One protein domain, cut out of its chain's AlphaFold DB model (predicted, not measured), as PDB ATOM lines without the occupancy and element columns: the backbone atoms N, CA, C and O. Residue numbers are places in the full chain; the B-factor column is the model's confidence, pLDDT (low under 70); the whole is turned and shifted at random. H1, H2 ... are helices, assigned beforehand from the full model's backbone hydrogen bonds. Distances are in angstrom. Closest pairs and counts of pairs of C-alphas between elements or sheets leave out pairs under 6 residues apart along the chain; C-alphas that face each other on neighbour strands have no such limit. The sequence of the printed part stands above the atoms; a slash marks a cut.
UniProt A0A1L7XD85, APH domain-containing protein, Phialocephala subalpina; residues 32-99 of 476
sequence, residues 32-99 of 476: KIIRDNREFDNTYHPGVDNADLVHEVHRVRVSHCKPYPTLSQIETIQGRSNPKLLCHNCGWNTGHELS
ATOM      1  N   LYS A  32     238.760 223.836 192.762       85.50
ATOM      2  CA  LYS A  32     237.310 223.772 193.023       85.50
ATOM      3  C   LYS A  32     236.617 225.138 192.931       85.50
ATOM      4  O   LYS A  32     235.494 225.202 192.459       85.50
ATOM      5  N   ILE A  33     237.285 226.217 193.351       85.75
ATOM      6  CA  ILE A  33     236.751 227.585 193.278       85.75
ATOM      7  C   ILE A  33     236.731 228.049 191.828       85.75
ATOM      8  O   ILE A  33     235.715 228.551 191.375       85.75
ATOM      9  N   ILE A  34     237.808 227.802 191.083       83.00
ATOM     10  CA  ILE A  34     237.879 228.145 189.658       83.00
ATOM     11  C   ILE A  34     236.787 227.414 188.867       83.00
ATOM     12  O   ILE A  34     236.116 228.032 188.048       83.00
ATOM     13  N   ARG A  35     236.591 226.113 189.129       87.44
ATOM     14  CA  ARG A  35     235.580 225.286 188.452       87.44
ATOM     15  C   ARG A  35     234.148 225.744 188.740       87.44
ATOM     16  O   ARG A  35     233.314 225.690 187.845       87.44
ATOM     17  N   ASP A  36     233.866 226.143 189.979       90.88
ATOM     18  CA  ASP A  36     232.504 226.446 190.428       90.88
ATOM     19  C   ASP A  36     232.170 227.951 190.347       90.88
ATOM     20  O   ASP A  36     231.035 228.339 190.623       90.88
ATOM     21  N   ASN A  37     233.137 228.792 189.956       88.12
ATOM     22  CA  ASN A  37     232.947 230.218 189.705       88.12
ATOM     23  C   ASN A  37     231.993 230.431 188.520       88.12
ATOM     24  O   ASN A  37     232.216 229.890 187.435       88.12
ATOM     25  N   ARG A  38     230.943 231.231 188.721       88.94
ATOM     26  CA  ARG A  38     229.940 231.548 187.696       88.94
ATOM     27  C   ARG A  38     229.839 233.050 187.513       88.94
ATOM     28  O   ARG A  38     229.853 233.793 188.486       88.94
ATOM     29  N   GLU A  39     229.700 233.493 186.275       87.50
ATOM     30  CA  GLU A  39     229.369 234.891 186.016       87.50
ATOM     31  C   GLU A  39     227.909 235.160 186.383       87.50
ATOM     32  O   GLU A  39     227.043 234.297 186.216       87.50
ATOM     33  N   PHE A  40     227.649 236.350 186.923       88.25
ATOM     34  CA  PHE A  40     226.298 236.787 187.231       88.25
ATOM     35  C   PHE A  40     225.671 237.386 185.969       88.25
ATOM     36  O   PHE A  40     226.188 238.341 185.383       88.25
ATOM     37  N   ASP A  41     224.573 236.776 185.532       87.62
ATOM     38  CA  ASP A  41     223.855 237.173 184.329       87.62
ATOM     39  C   ASP A  41     222.792 238.229 184.664       87.62
ATOM     40  O   ASP A  41     221.673 237.925 185.094       87.62
ATOM     41  N   ASN A  42     223.150 239.493 184.432       85.50
ATOM     42  CA  ASN A  42     222.281 240.645 184.670       85.50
ATOM     43  C   ASN A  42     221.032 240.674 183.777       85.50
ATOM     44  O   ASN A  42     220.101 241.423 184.078       85.50
ATOM     45  N   THR A  43     220.946 239.855 182.721       82.94
ATOM     46  CA  THR A  43     219.738 239.798 181.877       82.94
ATOM     47  C   THR A  43     218.514 239.313 182.658       82.94
ATOM     48  O   THR A  43     217.391 239.756 182.407       82.94
ATOM     49  N   TYR A  44     218.720 238.470 183.674       82.69
ATOM     50  CA  TYR A  44     217.659 238.021 184.574       82.69
ATOM     51  C   TYR A  44     217.412 238.981 185.739       82.69
ATOM     52  O   TYR A  44     216.364 238.873 186.379       82.69
ATOM     53  N   HIS A  45     218.325 239.926 185.989       87.38
ATOM     54  CA  HIS A  45     218.267 240.841 187.125       87.38
ATOM     55  C   HIS A  45     218.506 242.312 186.724       87.38
ATOM     56  O   HIS A  45     219.500 242.915 187.129       87.38
ATOM     57  N   PRO A  46     217.593 242.941 185.961       83.69
ATOM     58  CA  PRO A  46     217.807 244.289 185.442       83.69
ATOM     59  C   PRO A  46     217.867 245.356 186.545       83.69
ATOM     60  O   PRO A  46     216.961 245.478 187.379       83.69
ATOM     61  N   GLY A  47     218.892 246.206 186.471       83.06
ATOM     62  CA  GLY A  47     219.180 247.250 187.461       83.06
ATOM     63  C   GLY A  47     220.148 246.818 188.565       83.06
ATOM     64  O   GLY A  47     220.364 247.590 189.489       83.06
ATOM     65  N   VAL A  48     220.712 245.610 188.474       87.12
ATOM     66  CA  VAL A  48     221.853 245.171 189.287       87.12
ATOM     67  C   VAL A  48     223.117 245.350 188.459       87.12
ATOM     68  O   VAL A  48     223.186 244.843 187.338       87.12
ATOM     69  N   ASP A  49     224.104 246.070 188.986       85.69
ATOM     70  CA  ASP A  49     225.431 246.144 188.381       85.69
ATOM     71  C   ASP A  49     226.315 245.018 188.937       85.69
ATOM     72  O   ASP A  49     226.384 244.793 190.145       85.69
ATOM     73  N   ASN A  50     227.026 244.320 188.049       84.81
ATOM     74  CA  ASN A  50     227.996 243.301 188.448       84.81
ATOM     75  C   ASN A  50     229.141 243.890 189.285       84.81
ATOM     76  O   ASN A  50     229.727 243.171 190.097       84.81
ATOM     77  N   ALA A  51     229.460 245.175 189.098       82.94
ATOM     78  CA  ALA A  51     230.482 245.876 189.869       82.94
ATOM     79  C   ALA A  51     230.121 245.999 191.360       82.94
ATOM     80  O   ALA A  51     231.013 245.932 192.209       82.94
ATOM     81  N   ASP A  52     228.829 246.085 191.680       84.19
ATOM     82  CA  ASP A  52     228.345 246.206 193.056       84.19
ATOM     83  C   ASP A  52     228.262 244.836 193.763       84.19
ATOM     84  O   ASP A  52     228.157 244.739 194.982       84.19
ATOM     85  N   LEU A  53     228.377 243.716 193.048       87.81
ATOM     86  CA  LEU A  53     228.197 242.402 193.666       87.81
ATOM     87  C   LEU A  53     229.427 241.925 194.459       87.81
ATOM     88  O   LEU A  53     230.555 241.794 193.965       87.81
ATOM     89  N   VAL A  54     229.186 241.533 195.713       88.25
ATOM     90  CA  VAL A  54     230.129 240.733 196.506       88.25
ATOM     91  C   VAL A  54     229.931 239.261 196.144       88.25
ATOM     92  O   VAL A  54     228.969 238.625 196.568       88.25
ATOM     93  N   HIS A  55     230.844 238.710 195.347       89.19
ATOM     94  CA  HIS A  55     230.774 237.342 194.854       89.19
ATOM     95  C   HIS A  55     231.706 236.443 195.668       89.19
ATOM     96  O   HIS A  55     232.925 236.646 195.692       89.19
ATOM     97  N   GLU A  56     231.132 235.434 196.324       88.81
ATOM     98  CA  GLU A  56     231.865 234.407 197.060       88.81
ATOM     99  C   GLU A  56     231.620 233.013 196.480       88.81
ATOM    100  O   GLU A  56     230.484 232.606 196.249       88.81
ATOM    101  N   VAL A  57     232.695 232.242 196.320       89.31
ATOM    102  CA  VAL A  57     232.663 230.846 195.874       89.31
ATOM    103  C   VAL A  57     233.294 229.995 196.969       89.31
ATOM    104  O   VAL A  57     234.446 230.205 197.345       89.31
ATOM    105  N   HIS A  58     232.546 229.039 197.528       89.50
ATOM    106  CA  HIS A  58     232.991 228.230 198.679       89.50
ATOM    107  C   HIS A  58     233.504 229.071 199.867       89.50
ATOM    108  O   HIS A  58     234.492 228.696 200.502       89.50
ATOM    109  N   ARG A  59     232.837 230.200 200.172       85.50
ATOM    110  CA  ARG A  59     233.221 231.192 201.208       85.50
ATOM    111  C   ARG A  59     234.538 231.930 200.940       85.50
ATOM    112  O   ARG A  59     235.111 232.531 201.844       85.50
ATOM    113  N   VAL A  60     235.045 231.866 199.711       84.12
ATOM    114  CA  VAL A  60     236.192 232.655 199.266       84.12
ATOM    115  C   VAL A  60     235.679 233.746 198.344       84.12
ATOM    116  O   VAL A  60     235.072 233.454 197.315       84.12
ATOM    117  N   ARG A  61     235.922 235.006 198.709       87.00
ATOM    118  CA  ARG A  61     235.559 236.143 197.864       87.00
ATOM    119  C   ARG A  61     236.402 236.155 196.595       87.00
ATOM    120  O   ARG A  61     237.630 236.119 196.665       87.00
ATOM    121  N   VAL A  62     235.724 236.225 195.457       86.38
ATOM    122  CA  VAL A  62     236.331 236.290 194.123       86.38
ATOM    123  C   VAL A  62     236.113 237.643 193.439       86.38
ATOM    124  O   VAL A  62     236.857 237.953 192.513       86.38
ATOM    125  N   SER A  63     235.161 238.470 193.899       84.81
ATOM    126  CA  SER A  63     235.021 239.862 193.440       84.81
ATOM    127  C   SER A  63     235.850 240.859 194.265       84.81
ATOM    128  O   SER A  63     236.380 240.536 195.332       84.81
ATOM    129  N   HIS A  64     235.972 242.086 193.749       76.81
ATOM    130  CA  HIS A  64     236.716 243.181 194.384       76.81
ATOM    131  C   HIS A  64     235.866 244.000 195.368       76.81
ATOM    132  O   HIS A  64     236.422 244.678 196.233       76.81
ATOM    133  N   CYS A  65     234.535 243.915 195.270       77.00
ATOM    134  CA  CYS A  65     233.623 244.659 196.130       77.00
ATOM    135  C   CYS A  65     233.821 244.272 197.610       77.00
ATOM    136  O   CYS A  65     233.993 243.096 197.964       77.00
ATOM    137  N   LYS A  66     233.848 245.276 198.497       79.38
ATOM    138  CA  LYS A  66     233.930 245.048 199.947       79.38
ATOM    139  C   LYS A  66     232.580 244.528 200.457       79.38
ATOM    140  O   LYS A  66     231.553 244.920 199.921       79.38
ATOM    141  N   PRO A  67     232.551 243.686 201.508       76.69
ATOM    142  CA  PRO A  67     231.304 243.219 202.090       76.69
ATOM    143  C   PRO A  67     230.503 244.389 202.604       76.69
ATOM    144  O   PRO A  67     231.041 245.295 203.244       76.69
ATOM    145  N   TYR A  68     229.210 244.299 202.375       79.06
ATOM    146  CA  TYR A  68     228.265 245.234 202.930       79.06
ATOM    147  C   TYR A  68     228.010 244.931 204.408       79.06
ATOM    148  O   TYR A  68     228.213 243.790 204.847       79.06
ATOM    149  N   PRO A  69     227.594 245.939 205.196       78.94
ATOM    150  CA  PRO A  69     227.185 245.721 206.574       78.94
ATOM    151  C   PRO A  69     226.156 244.591 206.643       78.94
ATOM    152  O   PRO A  69     225.145 244.608 205.942       78.94
ATOM    153  N   THR A  70     226.428 243.585 207.470       73.19
ATOM    154  CA  THR A  70     225.497 242.478 207.685       73.19
ATOM    155  C   THR A  70     224.552 242.842 208.816       73.19
ATOM    156  O   THR A  70     224.985 243.242 209.895       73.19
ATOM    157  N   LEU A  71     223.250 242.707 208.564       79.19
ATOM    158  CA  LEU A  71     222.246 242.813 209.616       79.19
ATOM    159  C   LEU A  71     222.451 241.682 210.625       79.19
ATOM    160  O   LEU A  71     222.715 240.535 210.253       79.19
ATOM    161  N   SER A  72     222.276 241.985 211.908       87.06
ATOM    162  CA  SER A  72     222.208 240.955 212.938       87.06
ATOM    163  C   SER A  72     221.024 240.013 212.689       87.06
ATOM    164  O   SER A  72     220.052 240.329 211.991       87.06
ATOM    165  N   GLN A  73     221.070 238.831 213.307       86.75
ATOM    166  CA  GLN A  73     219.968 237.874 213.219       86.75
ATOM    167  C   GLN A  73     218.655 238.474 213.755       86.75
ATOM    168  O   GLN A  73     217.593 238.230 213.186       86.75
ATOM    169  N   ILE A  74     218.734 239.301 214.803       88.44
ATOM    170  CA  ILE A  74     217.579 239.987 215.394       88.44
ATOM    171  C   ILE A  74     216.991 240.998 214.405       88.44
ATOM    172  O   ILE A  74     215.788 240.966 214.162       88.44
ATOM    173  N   GLU A  75     217.818 241.850 213.796       85.62
ATOM    174  CA  GLU A  75     217.362 242.840 212.806       85.62
ATOM    175  C   GLU A  75     216.746 242.169 211.577       85.62
ATOM    176  O   GLU A  75     215.709 242.606 211.081       85.62
ATOM    177  N   THR A  76     217.334 241.057 211.128       85.12
ATOM    178  CA  THR A  76     216.796 240.259 210.019       85.12
ATOM    179  C   THR A  76     215.417 239.685 210.359       85.12
ATOM    180  O   THR A  76     214.486 239.774 209.556       85.12
ATOM    181  N   ILE A  77     215.254 239.113 211.559       87.12
ATOM    182  CA  ILE A  77     213.964 238.590 212.036       87.12
ATOM    183  C   ILE A  77     212.940 239.722 212.155       87.12
ATOM    184  O   ILE A  77     211.798 239.555 211.729       87.12
ATOM    185  N   GLN A  78     213.332 240.881 212.684       86.81
ATOM    186  CA  GLN A  78     212.459 242.051 212.796       86.81
ATOM    187  C   GLN A  78     212.019 242.571 211.423       86.81
ATOM    188  O   GLN A  78     210.828 242.786 211.213       86.81
ATOM    189  N   GLY A  79     212.940 242.711 210.466       85.44
ATOM    190  CA  GLY A  79     212.634 243.181 209.111       85.44
ATOM    191  C   GLY A  79     211.696 242.256 208.330       85.44
ATOM    192  O   GLY A  79     210.952 242.735 207.473       85.44
ATOM    193  N   ARG A  80     211.696 240.953 208.651       87.69
ATOM    194  CA  ARG A  80     210.768 239.953 208.096       87.69
ATOM    195  C   ARG A  80     209.423 239.902 208.825       87.69
ATOM    196  O   ARG A  80     208.392 239.794 208.177       87.69
ATOM    197  N   SER A  81     209.430 239.950 210.159       88.81
ATOM    198  CA  SER A  81     208.215 239.828 210.989       88.81
ATOM    199  C   SER A  81     207.393 241.115 211.067       88.81
ATOM    200  O   SER A  81     206.192 241.052 211.310       88.81
ATOM    201  N   ASN A  82     208.014 242.270 210.821       91.12
ATOM    202  CA  ASN A  82     207.349 243.565 210.724       91.12
ATOM    203  C   ASN A  82     207.854 244.340 209.487       91.12
ATOM    204  O   ASN A  82     208.697 245.236 209.624       91.12
ATOM    205  N   PRO A  83     207.395 243.974 208.273       90.31
ATOM    206  CA  PRO A  83     207.897 244.554 207.035       90.31
ATOM    207  C   PRO A  83     207.690 246.070 206.955       90.31
ATOM    208  O   PRO A  83     206.573 246.571 207.075       90.31
ATOM    209  N   LYS A  84     208.768 246.811 206.687       87.94
ATOM    210  CA  LYS A  84     208.725 248.253 206.415       87.94
ATOM    211  C   LYS A  84     208.743 248.499 204.915       87.94
ATOM    212  O   LYS A  84     209.543 247.904 204.198       87.94
ATOM    213  N   LEU A  85     207.880 249.394 204.448       86.31
ATOM    214  CA  LEU A  85     207.810 249.780 203.042       86.31
ATOM    215  C   LEU A  85     209.124 250.438 202.589       86.31
ATOM    216  O   LEU A  85     209.604 251.371 203.233       86.31
ATOM    217  N   LEU A  86     209.672 249.948 201.479       84.62
ATOM    218  CA  LEU A  86     210.880 250.448 200.821       84.62
ATOM    219  C   LEU A  86     210.545 251.197 199.525       84.62
ATOM    220  O   LEU A  86     211.165 252.215 199.243       84.62
ATOM    221  N   CYS A  87     209.544 250.742 198.763       85.06
ATOM    222  CA  CYS A  87     209.073 251.408 197.547       85.06
ATOM    223  C   CYS A  87     207.551 251.572 197.564       85.06
ATOM    224  O   CYS A  87     206.814 250.593 197.659       85.06
ATOM    225  N   HIS A  88     207.081 252.811 197.416       83.81
ATOM    226  CA  HIS A  88     205.651 253.130 197.410       83.81
ATOM    227  C   HIS A  88     204.937 252.711 196.124       83.81
ATOM    228  O   HIS A  88     203.774 252.336 196.189       83.81
ATOM    229  N   ASN A  89     205.623 252.736 194.979       86.19
ATOM    230  CA  ASN A  89     204.975 252.507 193.685       86.19
ATOM    231  C   ASN A  89     204.633 251.030 193.453       86.19
ATOM    232  O   ASN A  89     203.628 250.730 192.830       86.19
ATOM    233  N   CYS A  90     205.458 250.102 193.950       86.88
ATOM    234  CA  CYS A  90     205.233 248.663 193.770       86.88
ATOM    235  C   CYS A  90     204.977 247.900 195.078       86.88
ATOM    236  O   CYS A  90     204.837 246.680 195.056       86.88
ATOM    237  N   GLY A  91     204.959 248.581 196.229       88.44
ATOM    238  CA  GLY A  91     204.763 247.932 197.530       88.44
ATOM    239  C   GLY A  91     205.975 247.140 198.041       88.44
ATOM    240  O   GLY A  91     205.845 246.363 198.992       88.44
ATOM    241  N   TRP A  92     207.157 247.305 197.427       89.75
ATOM    242  CA  TRP A  92     208.378 246.617 197.861       89.75
ATOM    243  C   TRP A  92     208.704 246.963 199.313       89.75
ATOM    244  O   TRP A  92     208.604 248.124 199.706       89.75
ATOM    245  N   ASN A  93     209.088 245.979 200.121       90.38
ATOM    246  CA  ASN A  93     209.273 246.146 201.561       90.38
ATOM    247  C   ASN A  93     210.438 245.290 202.076       90.38
ATOM    248  O   ASN A  93     210.957 244.437 201.358       90.38
ATOM    249  N   THR A  94     210.841 245.502 203.330       90.00
ATOM    250  CA  THR A  94     211.961 244.772 203.950       90.00
ATOM    251  C   THR A  94     211.727 243.266 204.037       90.00
ATOM    252  O   THR A  94     212.687 242.505 204.049       90.00
ATOM    253  N   GLY A  95     210.471 242.816 204.085       90.31
ATOM    254  CA  GLY A  95     210.137 241.398 204.031       90.31
ATOM    255  C   GLY A  95     210.495 240.793 202.677       90.31
ATOM    256  O   GLY A  95     211.147 239.753 202.641       90.31
ATOM    257  N   HIS A  96     210.133 241.461 201.577       90.38
ATOM    258  CA  HIS A  96     210.519 241.051 200.223       90.38
ATOM    259  C   HIS A  96     212.043 241.065 200.046       90.38
ATOM    260  O   HIS A  96     212.601 240.068 199.601       90.38
ATOM    261  N   GLU A  97     212.705 242.142 200.480       88.44
ATOM    262  CA  GLU A  97     214.161 242.318 200.360       88.44
ATOM    263  C   GLU A  97     214.959 241.246 201.117       88.44
ATOM    264  O   GLU A  97     215.963 240.737 200.631       88.44
ATOM    265  N   LEU A  98     214.513 240.876 202.323       87.50
ATOM    266  CA  LEU A  98     215.235 239.946 203.199       87.50
ATOM    267  C   LEU A  98     214.806 238.485 203.026       87.50
ATOM    268  O   LEU A  98     215.295 237.619 203.761       87.50
ATOM    269  N   SER A  99     213.857 238.188 202.142       81.94
ATOM    270  CA  SER A  99     213.386 236.820 201.893       81.94
ATOM    271  C   SER A  99     214.358 236.036 201.006       81.94
ATOM    272  O   SER A  99     215.280 236.588 200.422       81.94
TER     273      SER A  99
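AT A GLANCE: This is residues 32 to 99 of the 476 residues of the protein "APH domain-containing protein" of Phialocephala subalpina (UniProt A0A1L7XD85). Little regular structure: two loopy lobes joined by the strip of residues 67 to 72. One holds the short helix H1 and a long winding loop; in the other H2 and H3 pack together, with a loop folding back between them. The printed part has 68 residues with three named helices, H1, H2, H3 in order, and no named strand. It is all helix by class, though only 18 residues are in named elements, and loose, with a radius of gyration of the C-alphas of 15.1 A and spans of 40 by 29 by 18 A.

HOW THE PARTS SIT: H1, residues 32 to 36, is apart from H2, residues 73 to 81, and from H3, residues 94 to 97. Between H1 and H2, residues 56 to 57 pair antiparallel with residues 60 to 61. H2 and H3 touch; their closest C-alphas, of Arg 80 and Gly 95, are 4.4 A apart. In H1 and H2 every O i to N i+4 pair is within hydrogen-bond range; H3 is too short for one.

IN THESE COORDINATES: H1 begins at C-alpha 32 (237.310, 223.772, 193.023) and is 6.1 A long. H2 measures 12.1 A. H3 measures 4.9 A and ends at C-alpha 97 (214.161, 242.318, 200.360).

THE WHOLE: The farthest C-alphas, of Lys 32 and His 88, are 43.4 A apart. Both links are long, and the printed part has no cut. No printed residue is under 70 in pLDDT.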